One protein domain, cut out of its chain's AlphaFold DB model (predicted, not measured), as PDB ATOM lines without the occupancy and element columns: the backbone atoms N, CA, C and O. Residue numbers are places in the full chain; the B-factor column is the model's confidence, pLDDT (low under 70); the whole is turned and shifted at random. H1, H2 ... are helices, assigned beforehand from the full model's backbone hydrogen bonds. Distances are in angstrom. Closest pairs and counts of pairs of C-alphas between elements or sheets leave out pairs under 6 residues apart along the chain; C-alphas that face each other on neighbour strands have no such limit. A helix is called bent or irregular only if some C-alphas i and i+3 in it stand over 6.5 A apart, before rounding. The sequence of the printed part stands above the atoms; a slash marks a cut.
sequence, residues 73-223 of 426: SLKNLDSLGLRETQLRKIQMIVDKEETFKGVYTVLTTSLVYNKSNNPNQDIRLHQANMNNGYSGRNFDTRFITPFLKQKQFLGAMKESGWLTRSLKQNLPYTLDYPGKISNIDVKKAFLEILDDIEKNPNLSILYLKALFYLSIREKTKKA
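Overview. This is residues 73 to 223 of the 426 residues of an uncharacterized protein of Helicobacter pylori R32b (UniProt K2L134). Helix H3 makes the core, with H4 crossing it on one side and H5 running alongside it on the other; the longest helix, H6, packs slantwise on H3, and H2 packs on H5 and H6. Short H1 packs on H6, and two long loops join H3 to H4 and H4 to H5. The printed part has 151 residues with six named helices, H1 to H6 in chain order, and no named strand; its class is all helix. It is compact, with a radius of gyration of the C-alphas of 14.2 A and spans of 42 by 31 by 29 A.

Along the chain. Find C-alpha 77 at (-47.008, -18.870, 53.210), where H1 begins; it ends at residue 80. H2 follows at residues 84 to 94, 15.2 A long, then H3 at 101 to 116, 22.2 A. H4, residues 136 to 150, covers 19.7 A and is irregular, with C-alphas 142 and 145 7.2 A apart. H5 takes residues 184 to 199, 22.4 A, and H6 runs 28.4 A from residue 203 to C-alpha 222 at (-61.392, -26.195, 42.105).

Arrangement. Start at H3, which with H5 and H6 forms a bundle, a group of helices side by side. H3 and H5 only just touch, with 3 pairs of C-alphas within 8 A, the closest Leu 107 and Phe 190 at 7.1 A; their tilt is a shallow 4 degrees, the same way. H6 touches H3, closest at C-alphas Leu 111 and Ser 204, 5.4 A. H4 touches H3 at C-alphas Thr 109 and Asp 140, 5.9 A, only just about perpendicular at 72 degrees. H2 touches H5 at C-alphas Lys 89 and Ala 189, 5.0 A, and H6 at Val 94 and Ser 215, 5.8 A. H1 touches H6 at C-alphas Leu 80 and Leu 206, 6.1 A; H4 and H6 are apart. In H2, H5 and H6 every O i to N i+4 pair is within hydrogen-bond range, against 11 of 12 in H3 and 9 of 11 in H4; H1 is too short for one.

Size, cuts and confidence. The farthest C-alphas, Asn 131 and Ala 223, are 44.1 A apart. The printed part has no cut; look for the long links at residues 117 to 135 and 151 to 183. Mean pLDDT of the printed part is 82.7, with residues 78 to 79, 116 to 119 and 221 to 223 under 70.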
ATOM      1  N   SER A  73     -50.661 -29.209  56.310       79.38
ATOM      2  CA  SER A  73     -50.860 -28.622  57.646       79.38
ATOM      3  C   SER A  73     -50.493 -27.136  57.747       79.38
ATOM      4  O   SER A  73     -50.869 -26.474  58.719       79.38
ATOM      5  N   LEU A  74     -49.780 -26.593  56.757       79.06
ATOM      6  CA  LEU A  74     -49.415 -25.180  56.696       79.06
ATOM      7  C   LEU A  74     -50.666 -24.296  56.583       79.06
ATOM      8  O   LEU A  74     -51.509 -24.484  55.711       79.06
ATOM      9  N   LYS A  75     -50.778 -23.289  57.458       70.19
ATOM     10  CA  LYS A  75     -51.889 -22.320  57.424       70.19
ATOM     11  C   LYS A  75     -51.616 -21.150  56.479       70.19
ATOM     12  O   LYS A  75     -52.540 -20.700  55.808       70.19
ATOM     13  N   ASN A  76     -50.369 -20.676  56.399       73.56
ATOM     14  CA  ASN A  76     -50.002 -19.524  55.571       73.56
ATOM     15  C   ASN A  76     -48.549 -19.585  55.052       73.56
ATOM     16  O   ASN A  76     -47.679 -20.191  55.685       73.56
ATOM     17  N   LEU A  77     -48.300 -18.930  53.911       74.56
ATOM     18  CA  LEU A  77     -47.008 -18.870  53.210       74.56
ATOM     19  C   LEU A  77     -45.978 -17.972  53.902       74.56
ATOM     20  O   LEU A  77     -44.784 -18.200  53.725       74.56
ATOM     21  N   ASP A  78     -46.421 -17.010  54.717       65.25
ATOM     22  CA  ASP A  78     -45.548 -16.033  55.395       65.25
ATOM     23  C   ASP A  78     -44.489 -16.706  56.286       65.25
ATOM     24  O   ASP A  78     -43.402 -16.180  56.505       65.25
ATOM     25  N   SER A  79     -44.777 -17.929  56.739       67.06
ATOM     26  CA  SER A  79     -43.865 -18.755  57.535       67.06
ATOM     27  C   SER A  79     -42.659 -19.309  56.759       67.06
ATOM     28  O   SER A  79     -41.708 -19.783  57.378       67.06
ATOM     29  N   LEU A  80     -42.669 -19.264  55.420       72.75
ATOM     30  CA  LEU A  80     -41.611 -19.830  54.574       72.75
ATOM     31  C   LEU A  80     -40.439 -18.865  54.325       72.75
ATOM     32  O   LEU A  80     -39.436 -19.291  53.760       72.75
ATOM     33  N   GLY A  81     -40.535 -17.590  54.723       76.06
ATOM     34  CA  GLY A  81     -39.435 -16.621  54.599       76.06
ATOM     35  C   GLY A  81     -39.025 -16.272  53.157       76.06
ATOM     36  O   GLY A  81     -37.922 -15.776  52.936       76.06
ATOM     37  N   LEU A  82     -39.884 -16.541  52.167       82.12
ATOM     38  CA  LEU A  82     -39.665 -16.166  50.766       82.12
ATOM     39  C   LEU A  82     -40.077 -14.711  50.516       82.12
ATOM     40  O   LEU A  82     -41.063 -14.229  51.069       82.12
ATOM     41  N   ARG A  83     -39.359 -14.019  49.624       85.75
ATOM     42  CA  ARG A  83     -39.731 -12.659  49.196       85.75
ATOM     43  C   ARG A  83     -41.018 -12.691  48.369       85.75
ATOM     44  O   ARG A  83     -41.240 -13.634  47.607       85.75
ATOM     45  N   GLU A  84     -41.808 -11.619  48.408       83.19
ATOM     46  CA  GLU A  84     -43.034 -11.506  47.597       83.19
ATOM     47  C   GLU A  84     -42.786 -11.746  46.103       83.19
ATOM     48  O   GLU A  84     -43.575 -12.400  45.426       83.19
ATOM     49  N   THR A  85     -41.658 -11.261  45.581       85.81
ATOM     50  CA  THR A  85     -41.271 -11.465  44.181       85.81
ATOM     51  C   THR A  85     -41.066 -12.939  43.846       85.81
ATOM     52  O   THR A  85     -41.369 -13.357  42.734       85.81
ATOM     53  N   GLN A  86     -40.565 -13.735  44.792       86.50
ATOM     54  CA  GLN A  86     -40.347 -15.171  44.622       86.50
ATOM     55  C   GLN A  86     -41.683 -15.914  44.670       86.50
ATOM     56  O   GLN A  86     -41.957 -16.731  43.796       86.50
ATOM     57  N   LEU A  87     -42.560 -15.554  45.613       86.19
ATOM     58  CA  LEU A  87     -43.910 -16.115  45.704       86.19
ATOM     59  C   LEU A  87     -44.742 -15.837  44.446       86.19
ATOM     60  O   LEU A  87     -45.386 -16.751  43.934       86.19
ATOM     61  N   ARG A  88     -44.673 -14.620  43.887       87.94
ATOM     62  CA  ARG A  88     -45.366 -14.278  42.631       87.94
ATOM     63  C   ARG A  88     -44.929 -15.167  41.466       87.94
ATOM     64  O   ARG A  88     -45.780 -15.651  40.731       87.94
ATOM     65  N   LYS A  89     -43.627 -15.441  41.323       89.06
ATOM     66  CA  LYS A  89     -43.111 -16.336  40.266       89.06
ATOM     67  C   LYS A  89     -43.659 -17.755  40.403       89.06
ATOM     68  O   LYS A  89     -44.037 -18.359  39.404       89.06
ATOM     69  N   ILE A  90     -43.731 -18.274  41.629       88.50
ATOM     70  CA  ILE A  90     -44.299 -19.603  41.895       88.50
ATOM     71  C   ILE A  90     -45.789 -19.611  41.555       88.50
ATOM     72  O   ILE A  90     -46.240 -20.510  40.848       88.50
ATOM     73  N   GLN A  91     -46.534 -18.590  41.990       88.00
ATOM     74  CA  GLN A  91     -47.961 -18.459  41.698       88.00
ATOM     75  C   GLN A  91     -48.232 -18.500  40.189       88.00
ATOM     76  O   GLN A  91     -49.075 -19.265  39.740       88.00
ATOM     77  N   MET A  92     -47.440 -17.778  39.390       88.00
ATOM     78  CA  MET A  92     -47.577 -17.758  37.928       88.00
ATOM     79  C   MET A  92     -47.408 -19.136  37.271       88.00
ATOM     80  O   MET A  92     -48.002 -19.394  36.222       88.00
ATOM     81  N   ILE A  93     -46.586 -20.014  37.858       88.81
ATOM     82  CA  ILE A  93     -46.406 -21.393  37.386       88.81
ATOM     83  C   ILE A  93     -47.591 -22.261  37.818       88.81
ATOM     84  O   ILE A  93     -48.103 -23.025  37.001       88.81
ATOM     85  N   VAL A  94     -48.037 -22.131  39.071       87.00
ATOM     86  CA  VAL A  94     -49.152 -22.915  39.627       87.00
ATOM     87  C   VAL A  94     -50.469 -22.590  38.925       87.00
ATOM     88  O   VAL A  94     -51.166 -23.509  38.509       87.00
ATOM     89  N   ASP A  95     -50.764 -21.313  38.670       85.62
ATOM     90  CA  ASP A  95     -51.988 -20.881  37.973       85.62
ATOM     91  C   ASP A  95     -52.151 -21.540  36.595       85.62
ATOM     92  O   ASP A  95     -53.259 -21.695  36.081       85.62
ATOM     93  N   LYS A  96     -51.031 -21.930  35.977       86.19
ATOM     94  CA  LYS A  96     -50.983 -22.529  34.643       86.19
ATOM     95  C   LYS A  96     -50.490 -23.977  34.656       86.19
ATOM     96  O   LYS A  96     -50.159 -24.511  33.596       86.19
ATOM     97  N   GLU A  97     -50.479 -24.644  35.810       83.94
ATOM     98  CA  GLU A  97     -49.935 -26.000  35.947       83.94
ATOM     99  C   GLU A  97     -50.668 -27.033  35.075       83.94
ATOM    100  O   GLU A  97     -50.038 -27.942  34.540       83.94
ATOM    101  N   GLU A  98     -51.974 -26.858  34.838       82.50
ATOM    102  CA  GLU A  98     -52.783 -27.741  33.982       82.50
ATOM    103  C   GLU A  98     -52.409 -27.658  32.500       82.50
ATOM    104  O   GLU A  98     -52.482 -28.656  31.781       82.50
ATOM    105  N   THR A  99     -52.011 -26.472  32.037       83.25
ATOM    106  CA  THR A  99     -51.643 -26.237  30.633       83.25
ATOM    107  C   THR A  99     -50.151 -26.468  30.399       83.25
ATOM    108  O   THR A  99     -49.765 -26.983  29.350       83.25
ATOM    109  N   PHE A 100     -49.308 -26.186  31.398       85.75
ATOM    110  CA  PHE A 100     -47.853 -26.360  31.358       85.75
ATOM    111  C   PHE A 100     -47.361 -27.436  32.337       85.75
ATOM    112  O   PHE A 100     -46.342 -27.264  33.011       85.75
ATOM    113  N   LYS A 101     -48.034 -28.594  32.357       86.25
ATOM    114  CA  LYS A 101     -47.707 -29.761  33.208       86.25
ATOM    115  C   LYS A 101     -46.232 -30.161  33.152       86.25
ATOM    116  O   LYS A 101     -45.632 -30.524  34.163       86.25
ATOM    117  N   GLY A 102     -45.625 -30.049  31.968       85.88
ATOM    118  CA  GLY A 102     -44.206 -30.323  31.765       85.88
ATOM    119  C   GLY A 102     -43.297 -29.397  32.575       85.88
ATOM    120  O   GLY A 102     -42.381 -29.884  33.226       85.88
ATOM    121  N   VAL A 103     -43.579 -28.089  32.590       87.69
ATOM    122  CA  VAL A 103     -42.791 -27.094  33.342       87.69
ATOM    123  C   VAL A 103     -42.917 -27.345  34.841       87.69
ATOM    124  O   VAL A 103     -41.906 -27.398  35.535       87.69
ATOM    125  N   TYR A 104     -44.141 -27.586  35.321       90.06
ATOM    126  CA  TYR A 104     -44.397 -27.908  36.726       90.06
ATOM    127  C   TYR A 104     -43.646 -29.174  37.173       90.06
ATOM    128  O   TYR A 104     -42.955 -29.177  38.195       90.06
ATOM    129  N   THR A 105     -43.731 -30.245  36.379       88.88
ATOM    130  CA  THR A 105     -43.094 -31.534  36.690       88.88
ATOM    131  C   THR A 105     -41.566 -31.429  36.655       88.88
ATOM    132  O   THR A 105     -40.898 -31.915  37.568       88.88
ATOM    133  N   VAL A 106     -40.999 -30.754  35.647       89.75
ATOM    134  CA  VAL A 106     -39.546 -30.530  35.540       89.75
ATOM    135  C   VAL A 106     -39.037 -29.703  36.716       89.75
ATOM    136  O   VAL A 106     -38.070 -30.107  37.355       89.75
ATOM    137  N   LEU A 107     -39.715 -28.602  37.055       90.00
ATOM    138  CA  LEU A 107     -39.335 -27.761  38.188       90.00
ATOM    139  C   LEU A 107     -39.356 -28.548  39.502       90.00
ATOM    140  O   LEU A 107     -38.374 -28.539  40.240       90.00
ATOM    141  N   THR A 108     -40.440 -29.287  39.758       89.56
ATOM    142  CA  THR A 108     -40.564 -30.158  40.941       89.56
ATOM    143  C   THR A 108     -39.413 -31.160  41.003       89.56
ATOM    144  O   THR A 108     -38.805 -31.356  42.054       89.56
ATOM    145  N   THR A 109     -39.070 -31.759  39.864       88.94
ATOM    146  CA  THR A 109     -37.975 -32.724  39.771       88.94
ATOM    147  C   THR A 109     -36.633 -32.084  40.108       88.94
ATOM    148  O   THR A 109     -35.896 -32.636  40.922       88.94
ATOM    149  N   SER A 110     -36.326 -30.915  39.545       87.44
ATOM    150  CA  SER A 110     -35.081 -30.195  39.822       87.44
ATOM    151  C   SER A 110     -34.968 -29.770  41.291       87.44
ATOM    152  O   SER A 110     -33.907 -29.937  41.892       87.44
ATOM    153  N   LEU A 111     -36.068 -29.309  41.900       86.75
ATOM    154  CA  LEU A 111     -36.126 -28.934  43.319       86.75
ATOM    155  C   LEU A 111     -35.828 -30.119  44.246       86.75
ATOM    156  O   LEU A 111     -35.029 -30.007  45.175       86.75
ATOM    157  N   VAL A 112     -36.460 -31.264  43.988       85.56
ATOM    158  CA  VAL A 112     -36.286 -32.474  44.804       85.56
ATOM    159  C   VAL A 112     -34.891 -33.058  44.599       85.56
ATOM    160  O   VAL A 112     -34.234 -33.444  45.564       85.56
ATOM    161  N   TYR A 113     -34.404 -33.069  43.357       82.38
ATOM    162  CA  TYR A 113     -33.086 -33.598  43.033       82.38
ATOM    163  C   TYR A 113     -31.957 -32.821  43.729       82.38
ATOM    164  O   TYR A 113     -31.069 -33.456  44.307       82.38
ATOM    165  N   ASN A 114     -32.026 -31.478  43.748       78.31
ATOM    166  CA  ASN A 114     -31.059 -30.616  44.447       78.31
ATOM    167  C   ASN A 114     -30.849 -31.056  45.902       78.31
ATOM    168  O   ASN A 114     -29.723 -31.146  46.386       78.31
ATOM    169  N   LYS A 115     -31.945 -31.377  46.602       71.62
ATOM    170  CA  LYS A 115     -31.889 -31.723  48.021       71.62
ATOM    171  C   LYS A 115     -31.555 -33.190  48.281       71.62
ATOM    172  O   LYS A 115     -30.807 -33.474  49.214       71.62
ATOM    173  N   SER A 116     -32.147 -34.112  47.523       64.00
ATOM    174  CA  SER A 116     -32.065 -35.547  47.818       64.00
ATOM    175  C   SER A 116     -30.728 -36.172  47.434       64.00
ATOM    176  O   SER A 116     -30.307 -37.103  48.116       64.00
ATOM    177  N   ASN A 117     -30.067 -35.680  46.377       57.56
ATOM    178  CA  ASN A 117     -28.951 -36.411  45.776       57.56
ATOM    179  C   ASN A 117     -27.610 -35.681  45.768       57.56
ATOM    180  O   ASN A 117     -26.623 -36.396  45.847       57.56
ATOM    181  N   ASN A 118     -27.546 -34.339  45.697       65.75
ATOM    182  CA  ASN A 118     -26.303 -33.552  45.828       65.75
ATOM    183  C   ASN A 118     -26.589 -32.029  45.853       65.75
ATOM    184  O   ASN A 118     -26.923 -31.480  44.804       65.75
ATOM    185  N   PRO A 119     -26.367 -31.311  46.974       67.06
ATOM    186  CA  PRO A 119     -26.533 -29.850  47.036       67.06
ATOM    187  C   PRO A 119     -25.595 -29.067  46.104       67.06
ATOM    188  O   PRO A 119     -25.897 -27.934  45.751       67.06
ATOM    189  N   ASN A 120     -24.468 -29.674  45.717       71.00
ATOM    190  CA  ASN A 120     -23.434 -29.067  44.871       71.00
ATOM    191  C   ASN A 120     -23.651 -29.323  43.369       71.00
ATOM    192  O   ASN A 120     -22.825 -28.919  42.555       71.00
ATOM    193  N   GLN A 121     -24.697 -30.066  43.000       78.25
ATOM    194  CA  GLN A 121     -24.999 -30.371  41.607       78.25
ATOM    195  C   GLN A 121     -25.796 -29.225  40.983       78.25
ATOM    196  O   GLN A 121     -26.896 -28.927  41.452       78.25
ATOM    197  N   ASP A 122     -25.290 -28.670  39.876       81.38
ATOM    198  CA  ASP A 122     -26.027 -27.673  39.096       81.38
ATOM    199  C   ASP A 122     -27.286 -28.320  38.504       81.38
ATOM    200  O   ASP A 122     -27.230 -29.263  37.700       81.38
ATOM    201  N   ILE A 123     -28.446 -27.825  38.932       83.12
ATOM    202  CA  ILE A 123     -29.750 -28.384  38.563       83.12
ATOM    203  C   ILE A 123     -30.219 -27.986  37.165       83.12
ATOM    204  O   ILE A 123     -31.170 -28.584  36.646       83.12
ATOM    205  N   ARG A 124     -29.551 -27.010  36.540       84.44
ATOM    206  CA  ARG A 124     -29.810 -26.570  35.163       84.44
ATOM    207  C   ARG A 124     -29.296 -27.598  34.152       84.44
ATOM    208  O   ARG A 124     -29.842 -27.686  33.047       84.44
ATOM    209  N   LEU A 125     -28.304 -28.410  34.537       86.44
ATOM    210  CA  LEU A 125     -27.704 -29.492  33.745       86.44
ATOM    211  C   LEU A 125     -28.509 -30.796  33.859       86.44
ATOM    212  O   LEU A 125     -28.117 -31.762  34.507       86.44
ATOM    213  N   HIS A 126     -29.674 -30.821  33.222       83.38
ATOM    214  CA  HIS A 126     -30.711 -31.833  33.444       83.38
ATOM    215  C   HIS A 126     -30.572 -33.146  32.644       83.38
ATOM    216  O   HIS A 126     -31.467 -33.999  32.731       83.38
ATOM    217  N   GLN A 127     -29.520 -33.312  31.830       83.38
ATOM    218  CA  GLN A 127     -29.282 -34.539  31.053       83.38
ATOM    219  C   GLN A 127     -27.918 -35.155  31.365       83.38
ATOM    220  O   GLN A 127     -26.908 -34.464  31.371       83.38
ATOM    221  N   ALA A 128     -27.874 -36.479  31.527       81.88
ATOM    222  CA  ALA A 128     -26.650 -37.221  31.853       81.88
ATOM    223  C   ALA A 128     -25.572 -37.205  30.749       81.88
ATOM    224  O   ALA A 128     -24.435 -37.585  30.999       81.88
ATOM    225  N   ASN A 129     -25.926 -36.806  29.525       82.81
ATOM    226  CA  ASN A 129     -24.984 -36.618  28.416       82.81
ATOM    227  C   ASN A 129     -24.277 -35.249  28.455       82.81
ATOM    228  O   ASN A 129     -23.350 -35.034  27.678       82.81
ATOM    229  N   MET A 130     -24.710 -34.319  29.313       83.56
ATOM    230  CA  MET A 130     -24.013 -33.057  29.548       83.56
ATOM    231  C   MET A 130     -22.824 -33.291  30.480       83.56
ATOM    232  O   MET A 130     -22.874 -34.148  31.364       83.56
ATOM    233  N   ASN A 131     -21.768 -32.492  30.323       78.88
ATOM    234  CA  ASN A 131     -20.657 -32.510  31.270       78.88
ATOM    235  C   ASN A 131     -21.173 -32.106  32.663       78.88
ATOM    236  O   ASN A 131     -21.787 -31.049  32.793       78.88
ATOM    237  N   ASN A 132     -20.968 -32.958  33.671       81.44
ATOM    238  CA  ASN A 132     -21.569 -32.847  35.007       81.44
ATOM    239  C   ASN A 132     -23.109 -32.797  35.025       81.44
ATOM    240  O   ASN A 132     -23.679 -32.199  35.928       81.44
ATOM    241  N   GLY A 133     -23.809 -33.377  34.047       79.44
ATOM    242  CA  GLY A 133     -25.273 -33.409  34.050       79.44
ATOM    243  C   GLY A 133     -25.871 -34.596  34.805       79.44
ATOM    244  O   GLY A 133     -25.271 -35.667  34.893       79.44
ATOM    245  N   TYR A 134     -27.091 -34.433  35.326       83.62
ATOM    246  CA  TYR A 134     -27.836 -35.516  35.978       83.62
ATOM    247  C   TYR A 134     -28.938 -36.082  35.081       83.62
ATOM    248  O   TYR A 134     -29.430 -35.432  34.166       83.62
ATOM    249  N   SER A 135     -29.369 -37.318  35.348       85.06
ATOM    250  CA  SER A 135     -30.479 -37.935  34.608       85.06
ATOM    251  C   SER A 135     -31.842 -37.489  35.153       85.06
ATOM    252  O   SER A 135     -32.511 -38.234  35.875       85.06
ATOM    253  N   GLY A 136     -32.265 -36.266  34.809       83.81
ATOM    254  CA  GLY A 136     -33.530 -35.689  35.281       83.81
ATOM    255  C   GLY A 136     -34.756 -36.510  34.877       83.81
ATOM    256  O   GLY A 136     -35.606 -36.808  35.713       83.81
ATOM    257  N   ARG A 137     -34.803 -36.983  33.623       85.50
ATOM    258  CA  ARG A 137     -35.909 -37.813  33.117       85.50
ATOM    259  C   ARG A 137     -36.066 -39.119  33.894       85.50
ATOM    260  O   ARG A 137     -37.180 -39.446  34.284       85.50
ATOM    261  N   ASN A 138     -34.978 -39.861  34.115       84.94
ATOM    262  CA  ASN A 138     -35.065 -41.141  34.824       84.94
ATOM    263  C   ASN A 138     -35.519 -40.931  36.273       84.94
ATOM    264  O   ASN A 138     -36.309 -41.722  36.788       84.94
ATOM    265  N   PHE A 139     -35.045 -39.862  36.919       84.69
ATOM    266  CA  PHE A 139     -35.457 -39.505  38.274       84.69
ATOM    267  C   PHE A 139     -36.951 -39.133  38.336       84.69
ATOM    268  O   PHE A 139     -37.678 -39.655  39.179       84.69
ATOM    269  N   ASP A 140     -37.437 -38.325  37.392       86.25
ATOM    270  CA  ASP A 140     -38.853 -37.960  37.276       86.25
ATOM    271  C   ASP A 140     -39.761 -39.178  37.077       86.25
ATOM    272  O   ASP A 140     -40.698 -39.388  37.848       86.25
ATOM    273  N   THR A 141     -39.445 -40.031  36.097       85.19
ATOM    274  CA  THR A 141     -40.253 -41.224  35.794       85.19
ATOM    275  C   THR A 141     -40.323 -42.207  36.957       85.19
ATOM    276  O   THR A 141     -41.313 -42.922  37.086       85.19
ATOM    277  N   ARG A 142     -39.279 -42.260  37.796       82.50
ATOM    278  CA  ARG A 142     -39.208 -43.182  38.937       82.50
ATOM    279  C   ARG A 142     -39.906 -42.639  40.180       82.50
ATOM    280  O   ARG A 142     -40.510 -43.425  40.898       82.50
ATOM    281  N   PHE A 143     -39.815 -41.334  40.443       82.12
ATOM    282  CA  PHE A 143     -40.224 -40.767  41.734       82.12
ATOM    283  C   PHE A 143     -41.287 -39.679  41.616       82.12
ATOM    284  O   PHE A 143     -42.317 -39.753  42.280       82.12
ATOM    285  N   ILE A 144     -41.060 -38.672  40.772       87.44
ATOM    286  CA  ILE A 144     -41.843 -37.430  40.793       87.44
ATOM    287  C   ILE A 144     -43.182 -37.603  40.090       87.44
ATOM    288  O   ILE A 144     -44.223 -37.404  40.712       87.44
ATOM    289  N   THR A 145     -43.185 -38.019  38.822       84.81
ATOM    290  CA  THR A 145     -44.436 -38.237  38.085       84.81
ATOM    291  C   THR A 145     -45.348 -39.267  38.777       84.81
ATOM    292  O   THR A 145     -46.538 -38.974  38.929       84.81
ATOM    293  N   PRO A 146     -44.855 -40.431  39.259       80.50
ATOM    294  CA  PRO A 146     -45.674 -41.359  40.044       80.50
ATOM    295  C   PRO A 146     -46.271 -40.724  41.307       80.50
ATOM    296  O   PRO A 146     -47.471 -40.866  41.543       80.50
ATOM    297  N   PHE A 147     -45.477 -39.968  42.072       82.38
ATOM    298  CA  PHE A 147     -45.944 -39.291  43.285       82.38
ATOM    299  C   PHE A 147     -47.019 -38.232  42.990       82.38
ATOM    300  O   PHE A 147     -48.075 -38.212  43.624       82.38
ATOM    301  N   LEU A 148     -46.793 -37.379  41.984       83.81
ATOM    302  CA  LEU A 148     -47.752 -36.346  41.582       83.81
ATOM    303  C   LEU A 148     -49.083 -36.955  41.123       83.81
ATOM    304  O   LEU A 148     -50.142 -36.419  41.448       83.81
ATOM    305  N   LYS A 149     -49.050 -38.095  40.421       77.00
ATOM    306  CA  LYS A 149     -50.261 -38.846  40.054       77.00
ATOM    307  C   LYS A 149     -50.963 -39.440  41.267       77.00
ATOM    308  O   LYS A 149     -52.173 -39.290  41.388       77.00
ATOM    309  N   GLN A 150     -50.212 -40.074  42.167       74.75
ATOM    310  CA  GLN A 150     -50.758 -40.683  43.378       74.75
ATOM    311  C   GLN A 150     -51.502 -39.653  44.239       74.75
ATOM    312  O   GLN A 150     -52.572 -39.941  44.768       74.75
ATOM    313  N   LYS A 151     -50.966 -38.431  44.352       77.06
ATOM    314  CA  LYS A 151     -51.604 -37.316  45.076       77.06
ATOM    315  C   LYS A 151     -52.563 -36.486  44.212       77.06
ATOM    316  O   LYS A 151     -53.157 -35.525  44.707       77.06
ATOM    317  N   GLN A 152     -52.750 -36.864  42.944       77.56
ATOM    318  CA  GLN A 152     -53.622 -36.205  41.969       77.56
ATOM    319  C   GLN A 152     -53.352 -34.689  41.869       77.56
ATOM    320  O   GLN A 152     -54.258 -33.876  42.071       77.56
ATOM    321  N   PHE A 153     -52.098 -34.297  41.637       80.06
ATOM    322  CA  PHE A 153     -51.744 -32.912  41.310       80.06
ATOM    323  C   PHE A 153     -52.201 -32.568  39.887       80.06
ATOM    324  O   PHE A 153     -52.067 -33.380  38.971       80.06
ATOM    325  N   LEU A 154     -52.697 -31.347  39.679       79.88
ATOM    326  CA  LEU A 154     -53.197 -30.893  38.376       79.88
ATOM    327  C   LEU A 154     -52.072 -30.817  37.324       79.88
ATOM    328  O   LEU A 154     -52.275 -31.142  36.149       79.88
ATOM    329  N   GLY A 155     -50.858 -30.486  37.776       79.62
ATOM    330  CA  GLY A 155     -49.623 -30.478  36.989       79.62
ATOM    331  C   GLY A 155     -49.024 -31.854  36.655       79.62
ATOM    332  O   GLY A 155     -47.949 -31.904  36.057       79.62
ATOM    333  N   ALA A 156     -49.659 -32.974  37.030       81.75
ATOM    334  CA  ALA A 156     -49.097 -34.314  36.832       81.75
ATOM    335  C   ALA A 156     -49.085 -34.745  35.349       81.75
ATOM    336  O   ALA A 156     -50.117 -34.778  34.671       81.75
ATOM    337  N   MET A 157     -47.909 -35.128  34.845       80.06
ATOM    338  CA  MET A 157     -47.725 -35.648  33.484       80.06
ATOM    339  C   MET A 157     -48.181 -37.108  33.341       80.06
ATOM    340  O   MET A 157     -48.193 -37.876  34.301       80.06
ATOM    341  N   LYS A 158     -48.508 -37.536  32.109       75.88
ATOM    342  CA  LYS A 158     -48.840 -38.947  31.823       75.88
ATOM    343  C   LYS A 158     -47.634 -39.874  31.988       75.88
ATOM    344  O   LYS A 158     -47.813 -41.011  32.404       75.88
ATOM    345  N   GLU A 159     -46.425 -39.409  31.696       75.00
ATOM    346  CA  GLU A 159     -45.210 -40.235  31.772       75.00
ATOM    347  C   GLU A 159     -44.025 -39.464  32.362       75.00
ATOM    348  O   GLU A 159     -43.430 -39.933  33.324       75.00
ATOM    349  N   SER A 160     -43.689 -38.289  31.817       86.12
ATOM    350  CA  SER A 160     -42.617 -37.428  32.337       86.12
ATOM    351  C   SER A 160     -42.726 -36.002  31.799       86.12
ATOM    352  O   SER A 160     -43.188 -35.796  30.671       86.12
ATOM    353  N   GLY A 161     -42.233 -35.019  32.559       79.38
ATOM    354  CA  GLY A 161     -42.110 -33.624  32.120       79.38
ATOM    355  C   GLY A 161     -41.183 -33.427  30.914       79.38
ATOM    356  O   GLY A 161     -41.462 -32.592  30.046       79.38
ATOM    357  N   TRP A 162     -40.152 -34.268  30.780       82.50
ATOM    358  CA  TRP A 162     -39.153 -34.216  29.700       82.50
ATOM    359  C   TRP A 162     -39.611 -34.822  28.365       82.50
ATOM    360  O   TRP A 162     -38.838 -34.868  27.409       82.50
ATOM    361  N   LEU A 163     -40.869 -35.259  28.251       80.38
ATOM    362  CA  LEU A 163     -41.478 -35.536  26.943       80.38
ATOM    363  C   LEU A 163     -41.867 -34.253  26.196       80.38
ATOM    364  O   LEU A 163     -42.097 -34.277  24.988       80.38
ATOM    365  N   THR A 164     -41.889 -33.118  26.892       82.06
ATOM    366  CA  THR A 164     -42.145 -31.810  26.290       82.06
ATOM    367  C   THR A 164     -40.954 -31.393  25.425       82.06
ATOM    368  O   THR A 164     -39.852 -31.192  25.936       82.06
ATOM    369  N   ARG A 165     -41.167 -31.208  24.113       80.94
ATOM    370  CA  ARG A 165     -40.103 -30.882  23.135       80.94
ATOM    371  C   ARG A 165     -39.250 -29.676  23.545       80.94
ATOM    372  O   ARG A 165     -38.046 -29.676  23.313       80.94
ATOM    373  N   SER A 166     -39.864 -28.675  24.174       83.25
ATOM    374  CA  SER A 166     -39.184 -27.457  24.625       83.25
ATOM    375  C   SER A 166     -38.332 -27.638  25.879       83.25
ATOM    376  O   SER A 166     -37.515 -26.770  26.123       83.25
ATOM    377  N   LEU A 167     -38.516 -28.716  26.651       84.25
ATOM    378  CA  LEU A 167     -37.777 -29.013  27.890       84.25
ATOM    379  C   LEU A 167     -36.774 -30.168  27.701       84.25
ATOM    380  O   LEU A 167     -35.871 -30.362  28.498       84.25
ATOM    381  N   LYS A 168     -36.894 -30.947  26.621       83.56
ATOM    382  CA  LYS A 168     -35.968 -32.048  26.296       83.56
ATOM    383  C   LYS A 168     -34.685 -31.585  25.589       83.56
ATOM    384  O   LYS A 168     -33.849 -32.413  25.230       83.56
ATOM    385  N   GLN A 169     -34.536 -30.297  25.282       83.75
ATOM    386  CA  GLN A 169     -33.379 -29.838  24.507       83.75
ATOM    387  C   GLN A 169     -32.094 -30.062  25.302       83.75
ATOM    388  O   GLN A 169     -32.064 -29.786  26.498       83.75
ATOM    389  N   ASN A 170     -31.044 -30.544  24.633       84.00
ATOM    390  CA  ASN A 170     -29.738 -30.797  25.240       84.00
ATOM    391  C   ASN A 170     -28.960 -29.488  25.469       84.00
ATOM    392  O   ASN A 170     -27.875 -29.294  24.934       84.00
ATOM    393  N   LEU A 171     -29.566 -28.562  26.212       85.50
ATOM    394  CA  LEU A 171     -29.006 -27.272  26.598       85.50
ATOM    395  C   LEU A 171     -29.334 -27.000  28.074       85.50
ATOM    396  O   LEU A 171     -30.419 -27.380  28.525       85.50
ATOM    397  N   PRO A 172     -28.434 -26.349  28.829       86.56
ATOM    398  CA  PRO A 172     -28.681 -26.013  30.226       86.56
ATOM    399  C   PRO A 172     -29.834 -25.013  30.362       86.56
ATOM    400  O   PRO A 172     -30.003 -24.132  29.520       86.56
ATOM    401  N   TYR A 173     -30.600 -25.108  31.449       87.81
ATOM    402  CA  TYR A 173     -31.657 -24.143  31.777       87.81
ATOM    403  C   TYR A 173     -31.100 -22.828  32.347       87.81
ATOM    404  O   TYR A 173     -31.385 -22.452  33.481       87.81
ATOM    405  N   THR A 174     -30.274 -22.130  31.570       88.06
ATOM    406  CA  THR A 174     -29.833 -20.762  31.875       88.06
ATOM    407  C   THR A 174     -30.923 -19.746  31.524       88.06
ATOM    408  O   THR A 174     -31.898 -20.078  30.848       88.06
ATOM    409  N   LEU A 175     -30.766 -18.487  31.949       87.38
ATOM    410  CA  LEU A 175     -31.725 -17.414  31.635       87.38
ATOM    411  C   LEU A 175     -31.935 -17.219  30.118       87.38
ATOM    412  O   LEU A 175     -33.035 -16.869  29.696       87.38
ATOM    413  N   ASP A 176     -30.929 -17.553  29.305       86.31
ATOM    414  CA  ASP A 176     -30.953 -17.449  27.839       86.31
ATOM    415  C   ASP A 176     -31.457 -18.716  27.126       86.31
ATOM    416  O   ASP A 176     -31.317 -18.860  25.909       86.31
ATOM    417  N   TYR A 177     -32.038 -19.671  27.857       86.94
ATOM    418  CA  TYR A 177     -32.460 -20.951  27.294       86.94
ATOM    419  C   TYR A 177     -33.389 -20.775  26.070       86.94
ATOM    420  O   TYR A 177     -34.455 -20.156  26.186       86.94
ATOM    421  N   PRO A 178     -33.073 -21.358  24.895       83.69
ATOM    422  CA  PRO A 178     -33.806 -21.094  23.653       83.69
ATOM    423  C   PRO A 178     -35.128 -21.867  23.535       83.69
ATOM    424  O   PRO A 178     -35.896 -21.643  22.598       83.69
ATOM    425  N   GLY A 179     -35.439 -22.760  24.482       80.31
ATOM    426  CA  GLY A 179     -36.666 -23.552  24.459       80.31
ATOM    427  C   GLY A 179     -37.924 -22.688  24.337       80.31
ATOM    428  O   GLY A 179     -38.123 -21.710  25.071       80.31
ATOM    429  N   LYS A 180     -38.795 -23.053  23.390       79.75
ATOM    430  CA  LYS A 180     -40.037 -22.329  23.097       79.75
ATOM    431  C   LYS A 180     -41.147 -22.794  24.039       79.75
ATOM    432  O   LYS A 180     -41.934 -23.677  23.701       79.75
ATOM    433  N   ILE A 181     -41.179 -22.240  25.246       81.75
ATOM    434  CA  ILE A 181     -42.340 -22.321  26.140       81.75
ATOM    435  C   ILE A 181     -43.284 -21.190  25.715       81.75
ATOM    436  O   ILE A 181     -42.868 -20.036  25.669       81.75
ATOM    437  N   SER A 182     -44.517 -21.522  25.323       77.69
ATOM    438  CA  SER A 182     -45.428 -20.576  24.653       77.69
ATOM    439  C   SER A 182     -45.801 -19.362  25.505       77.69
ATOM    440  O   SER A 182     -46.091 -18.307  24.951       77.69
ATOM    441  N   ASN A 183     -45.762 -19.486  26.834       85.44
ATOM    442  CA  ASN A 183     -45.962 -18.365  27.741       85.44
ATOM    443  C   ASN A 183     -44.617 -17.819  28.257       85.44
ATOM    444  O   ASN A 183     -43.893 -18.511  28.975       85.44
ATOM    445  N   ILE A 184     -44.310 -16.572  27.888       86.12
ATOM    446  CA  ILE A 184     -43.045 -15.889  28.213       86.12
ATOM    447  C   ILE A 184     -42.886 -15.724  29.725       86.12
ATOM    448  O   ILE A 184     -41.805 -15.962  30.261       86.12
ATOM    449  N   ASP A 185     -43.971 -15.393  30.419       86.44
ATOM    450  CA  ASP A 185     -43.947 -15.157  31.857       86.44
ATOM    451  C   ASP A 185     -43.655 -16.444  32.642       86.44
ATOM    452  O   ASP A 185     -42.821 -16.447  33.545       86.44
ATOM    453  N   VAL A 186     -44.272 -17.565  32.245       87.12
ATOM    454  CA  VAL A 186     -44.002 -18.896  32.825       87.12
ATOM    455  C   VAL A 186     -42.566 -19.327  32.548       87.12
ATOM    456  O   VAL A 186     -41.901 -19.855  33.437       87.12
ATOM    457  N   LYS A 187     -42.061 -19.082  31.331       87.50
ATOM    458  CA  LYS A 187     -40.664 -19.362  30.977       87.50
ATOM    459  C   LYS A 187     -39.702 -18.584  31.870       87.50
ATOM    460  O   LYS A 187     -38.780 -19.170  32.426       87.50
ATOM    461  N   LYS A 188     -39.927 -17.277  32.005       89.38
ATOM    462  CA  LYS A 188     -39.091 -16.388  32.810       89.38
ATOM    463  C   LYS A 188     -39.112 -16.803  34.279       89.38
ATOM    464  O   LYS A 188     -38.052 -16.994  34.861       89.38
ATOM    465  N   ALA A 189     -40.298 -17.043  34.841       90.00
ATOM    466  CA  ALA A 189     -40.447 -17.528  36.210       90.00
ATOM    467  C   ALA A 189     -39.706 -18.858  36.434       90.00
ATOM    468  O   ALA A 189     -38.983 -18.994  37.415       90.00
ATOM    469  N   PHE A 190     -39.834 -19.816  35.510       90.81
ATOM    470  CA  PHE A 190     -39.148 -21.108  35.589       90.81
ATOM    471  C   PHE A 190     -37.619 -20.964  35.614       90.81
ATOM    472  O   PHE A 190     -36.970 -21.518  36.500       90.81
ATOM    473  N   LEU A 191     -37.046 -20.204  34.676       91.06
ATOM    474  CA  LEU A 191     -35.593 -20.029  34.575       91.06
ATOM    475  C   LEU A 191     -35.028 -19.229  35.754       91.06
ATOM    476  O   LEU A 191     -33.987 -19.587  36.295       91.06
ATOM    477  N   GLU A 192     -35.730 -18.184  36.194       91.06
ATOM    478  CA  GLU A 192     -35.309 -17.377  37.341       91.06
ATOM    479  C   GLU A 192     -35.365 -18.153  38.661       91.06
ATOM    480  O   GLU A 192     -34.519 -17.931  39.519       91.06
ATOM    481  N   ILE A 193     -36.331 -19.062  38.841       89.62
ATOM    482  CA  ILE A 193     -36.372 -19.919  40.034       89.62
ATOM    483  C   ILE A 193     -35.160 -20.856  40.048       89.62
ATOM    484  O   ILE A 193     -34.510 -20.983  41.082       89.62
ATOM    485  N   LEU A 194     -34.826 -21.484  38.914       89.06
ATOM    486  CA  LEU A 194     -33.646 -22.350  38.820       89.06
ATOM    487  C   LEU A 194     -32.342 -21.579  39.071       89.06
ATOM    488  O   LEU A 194     -31.469 -22.082  39.773       89.06
ATOM    489  N   ASP A 195     -32.228 -20.358  38.550       89.81
ATOM    490  CA  ASP A 195     -31.074 -19.484  38.786       89.81
ATOM    491  C   ASP A 195     -30.963 -19.030  40.256       89.81
ATOM    492  O   ASP A 195     -29.874 -19.046  40.832       89.81
ATOM    493  N   ASP A 196     -32.088 -18.697  40.899       87.75
ATOM    494  CA  ASP A 196     -32.147 -18.356  42.328       87.75
ATOM    495  C   ASP A 196     -31.662 -19.516  43.213       87.75
ATOM    496  O   ASP A 196     -30.980 -19.287  44.215       87.75
ATOM    497  N   ILE A 197     -32.024 -20.753  42.861       86.06
ATOM    498  CA  ILE A 197     -31.634 -21.960  43.604       86.06
ATOM    499  C   ILE A 197     -30.159 -22.270  43.399       86.06
ATOM    500  O   ILE A 197     -29.492 -22.637  44.358       86.06
ATOM    501  N   GLU A 198     -29.642 -22.097  42.186       84.94
ATOM    502  CA  GLU A 198     -28.215 -22.286  41.932       84.94
ATOM    503  C   GLU A 198     -27.373 -21.305  42.759       84.94
ATOM    504  O   GLU A 198     -26.383 -21.687  43.378       84.94
ATOM    505  N   LYS A 199     -27.808 -20.042  42.839       85.94
ATOM    506  CA  LYS A 199     -27.155 -19.027  43.679       85.94
ATOM    507  C   LYS A 199     -27.310 -19.319  45.171       85.94
ATOM    508  O   LYS A 199     -26.405 -19.022  45.944       85.94
ATOM    509  N   ASN A 200     -28.455 -19.866  45.583       84.25
ATOM    510  CA  ASN A 200     -28.780 -20.158  46.979       84.25
ATOM    511  C   ASN A 200     -29.485 -21.524  47.124       84.25
ATOM    512  O   ASN A 200     -30.719 -21.570  47.232       84.25
ATOM    513  N   PRO A 201     -28.734 -22.640  47.234       80.25
ATOM    514  CA  PRO A 201     -29.306 -23.995  47.268       80.25
ATOM    515  C   PRO A 201     -30.311 -24.235  48.404       80.25
ATOM    516  O   PRO A 201     -31.241 -25.033  48.276       80.25
ATOM    517  N   ASN A 202     -30.183 -23.493  49.508       80.62
ATOM    518  CA  ASN A 202     -31.094 -23.560  50.656       80.62
ATOM    519  C   ASN A 202     -32.536 -23.136  50.320       80.62
ATOM    520  O   ASN A 202     -33.468 -23.549  51.012       80.62
ATOM    521  N   LEU A 203     -32.746 -22.355  49.253       84.25
ATOM    522  CA  LEU A 203     -34.081 -21.929  48.828       84.25
ATOM    523  C   LEU A 203     -34.892 -23.062  48.182       84.25
ATOM    524  O   LEU A 203     -36.116 -22.961  48.129       84.25
ATOM    525  N   SER A 204     -34.252 -24.145  47.726       84.88
ATOM    526  CA  SER A 204     -34.913 -25.260  47.023       84.88
ATOM    527  C   SER A 204     -36.106 -25.838  47.797       84.88
ATOM    528  O   SER A 204     -37.192 -26.007  47.246       84.88
ATOM    529  N   ILE A 205     -35.949 -26.074  49.102       85.62
ATOM    530  CA  ILE A 205     -37.019 -26.616  49.955       85.62
ATOM    531  C   ILE A 205     -38.157 -25.609  50.117       85.62
ATOM    532  O   ILE A 205     -39.323 -25.996  50.119       85.62
ATOM    533  N   LEU A 206     -37.831 -24.324  50.260       87.31
ATOM    534  CA  LEU A 206     -38.826 -23.268  50.437       87.31
ATOM    535  C   LEU A 206     -39.666 -23.108  49.167       87.31
ATOM    536  O   LEU A 206     -40.893 -23.077  49.245       87.31
ATOM    537  N   TYR A 207     -39.012 -23.108  48.002       88.31
ATOM    538  CA  TYR A 207     -39.670 -23.122  46.698       88.31
ATOM    539  C   TYR A 207     -40.559 -24.356  46.520       88.31
ATOM    540  O   TYR A 207     -41.705 -24.217  46.098       88.31
ATOM    541  N   LEU A 208     -40.078 -25.547  46.890       88.81
ATOM    542  CA  LEU A 208     -40.861 -26.783  46.810       88.81
ATOM    543  C   LEU A 208     -42.104 -26.740  47.708       88.81
ATOM    544  O   LEU A 208     -43.194 -27.098  47.266       88.81
ATOM    545  N   LYS A 209     -41.956 -26.265  48.951       88.12
ATOM    546  CA  LYS A 209     -43.075 -26.104  49.889       88.12
ATOM    547  C   LYS A 209     -44.112 -25.120  49.366       88.12
ATOM    548  O   LYS A 209     -45.300 -25.427  49.380       88.12
ATOM    549  N   ALA A 210     -43.674 -23.964  48.875       88.50
ATOM    550  CA  ALA A 210     -44.572 -22.967  48.306       88.50
ATOM    551  C   ALA A 210     -45.286 -23.493  47.049       88.50
ATOM    552  O   ALA A 210     -46.494 -23.300  46.919       88.50
ATOM    553  N   LEU A 211     -44.580 -24.219  46.172       90.12
ATOM    554  CA  LEU A 211     -45.149 -24.843  44.973       90.12
ATOM    555  C   LEU A 211     -46.257 -25.845  45.333       90.12
ATOM    556  O   LEU A 211     -47.369 -25.750  44.814       90.12
ATOM    557  N   PHE A 212     -45.983 -26.768  46.260       89.25
ATOM    558  CA  PHE A 212     -46.964 -27.767  46.694       89.25
ATOM    559  C   PHE A 212     -48.137 -27.142  47.440       89.25
ATOM    560  O   PHE A 212     -49.279 -27.486  47.153       89.25
ATOM    561  N   TYR A 213     -47.887 -26.211  48.362       88.19
ATOM    562  CA  TYR A 213     -48.946 -25.527  49.101       88.19
ATOM    563  C   TYR A 213     -49.915 -24.790  48.167       88.19
ATOM    564  O   TYR A 213     -51.132 -24.938  48.293       88.19
ATOM    565  N   LEU A 214     -49.387 -24.026  47.205       86.19
ATOM    566  CA  LEU A 214     -50.207 -23.290  46.245       86.19
ATOM    567  C   LEU A 214     -50.998 -24.233  45.336       86.19
ATOM    568  O   LEU A 214     -52.198 -24.032  45.174       86.19
ATOM    569  N   SER A 215     -50.374 -25.294  44.820       85.25
ATOM    570  CA  SER A 215     -51.066 -26.281  43.981       85.25
ATOM    571  C   SER A 215     -52.158 -27.039  44.753       85.25
ATOM    572  O   SER A 215     -53.275 -27.203  44.264       85.25
ATOM    573  N   ILE A 216     -51.910 -27.414  46.016       83.50
ATOM    574  CA  ILE A 216     -52.931 -28.014  46.896       83.50
ATOM    575  C   ILE A 216     -54.102 -27.047  47.106       83.50
ATOM    576  O   ILE A 216     -55.261 -27.466  47.080       83.50
ATOM    577  N   ARG A 217     -53.835 -25.750  47.295       82.25
ATOM    578  CA  ARG A 217     -54.890 -24.738  47.430       82.25
ATOM    579  C   ARG A 217     -55.672 -24.528  46.145       82.25
ATOM    580  O   ARG A 217     -56.894 -24.498  46.225       82.25
ATOM    581  N   GLU A 218     -55.018 -24.412  44.993       79.50
ATOM    582  CA  GLU A 218     -55.707 -24.294  43.703       79.50
ATOM    583  C   GLU A 218     -56.576 -25.522  43.429       79.50
ATOM    584  O   GLU A 218     -57.759 -25.394  43.112       79.50
ATOM    585  N   LYS A 219     -56.054 -26.721  43.700       75.25
ATOM    586  CA  LYS A 219     -56.839 -27.956  43.671       75.25
ATOM    587  C   LYS A 219     -58.043 -27.905  44.614       75.25
ATOM    588  O   LYS A 219     -59.127 -28.333  44.238       75.25
ATOM    589  N   THR A 220     -57.874 -27.388  45.829       70.56
ATOM    590  CA  THR A 220     -58.957 -27.290  46.824       70.56
ATOM    591  C   THR A 220     -60.004 -26.248  46.418       70.56
ATOM    592  O   THR A 220     -61.189 -26.478  46.619       70.56
ATOM    593  N   LYS A 221     -59.597 -25.131  45.798       68.44
ATOM    594  CA  LYS A 221     -60.508 -24.122  45.230       68.44
ATOM    595  C   LYS A 221     -61.333 -24.680  44.070       68.44
ATOM    596  O   LYS A 221     -62.505 -24.347  43.951       68.44
ATOM    597  N   LYS A 222     -60.719 -25.513  43.224       67.44
ATOM    598  CA  LYS A 222     -61.392 -26.195  42.105       67.44
ATOM    599  C   LYS A 222     -62.171 -27.438  42.535       67.44
ATOM    600  O   LYS A 222     -63.003 -27.929  41.778       67.44
ATOM    601  N   ALA A 223     -61.935 -27.956  43.742       62.00
ATOM    602  CA  ALA A 223     -62.662 -29.105  44.254       62.00
ATOM    603  C   ALA A 223     -64.142 -28.744  44.414       62.00
ATOM    604  O   ALA A 223     -64.535 -27.982  45.295       62.00
TER     605      ALA A 223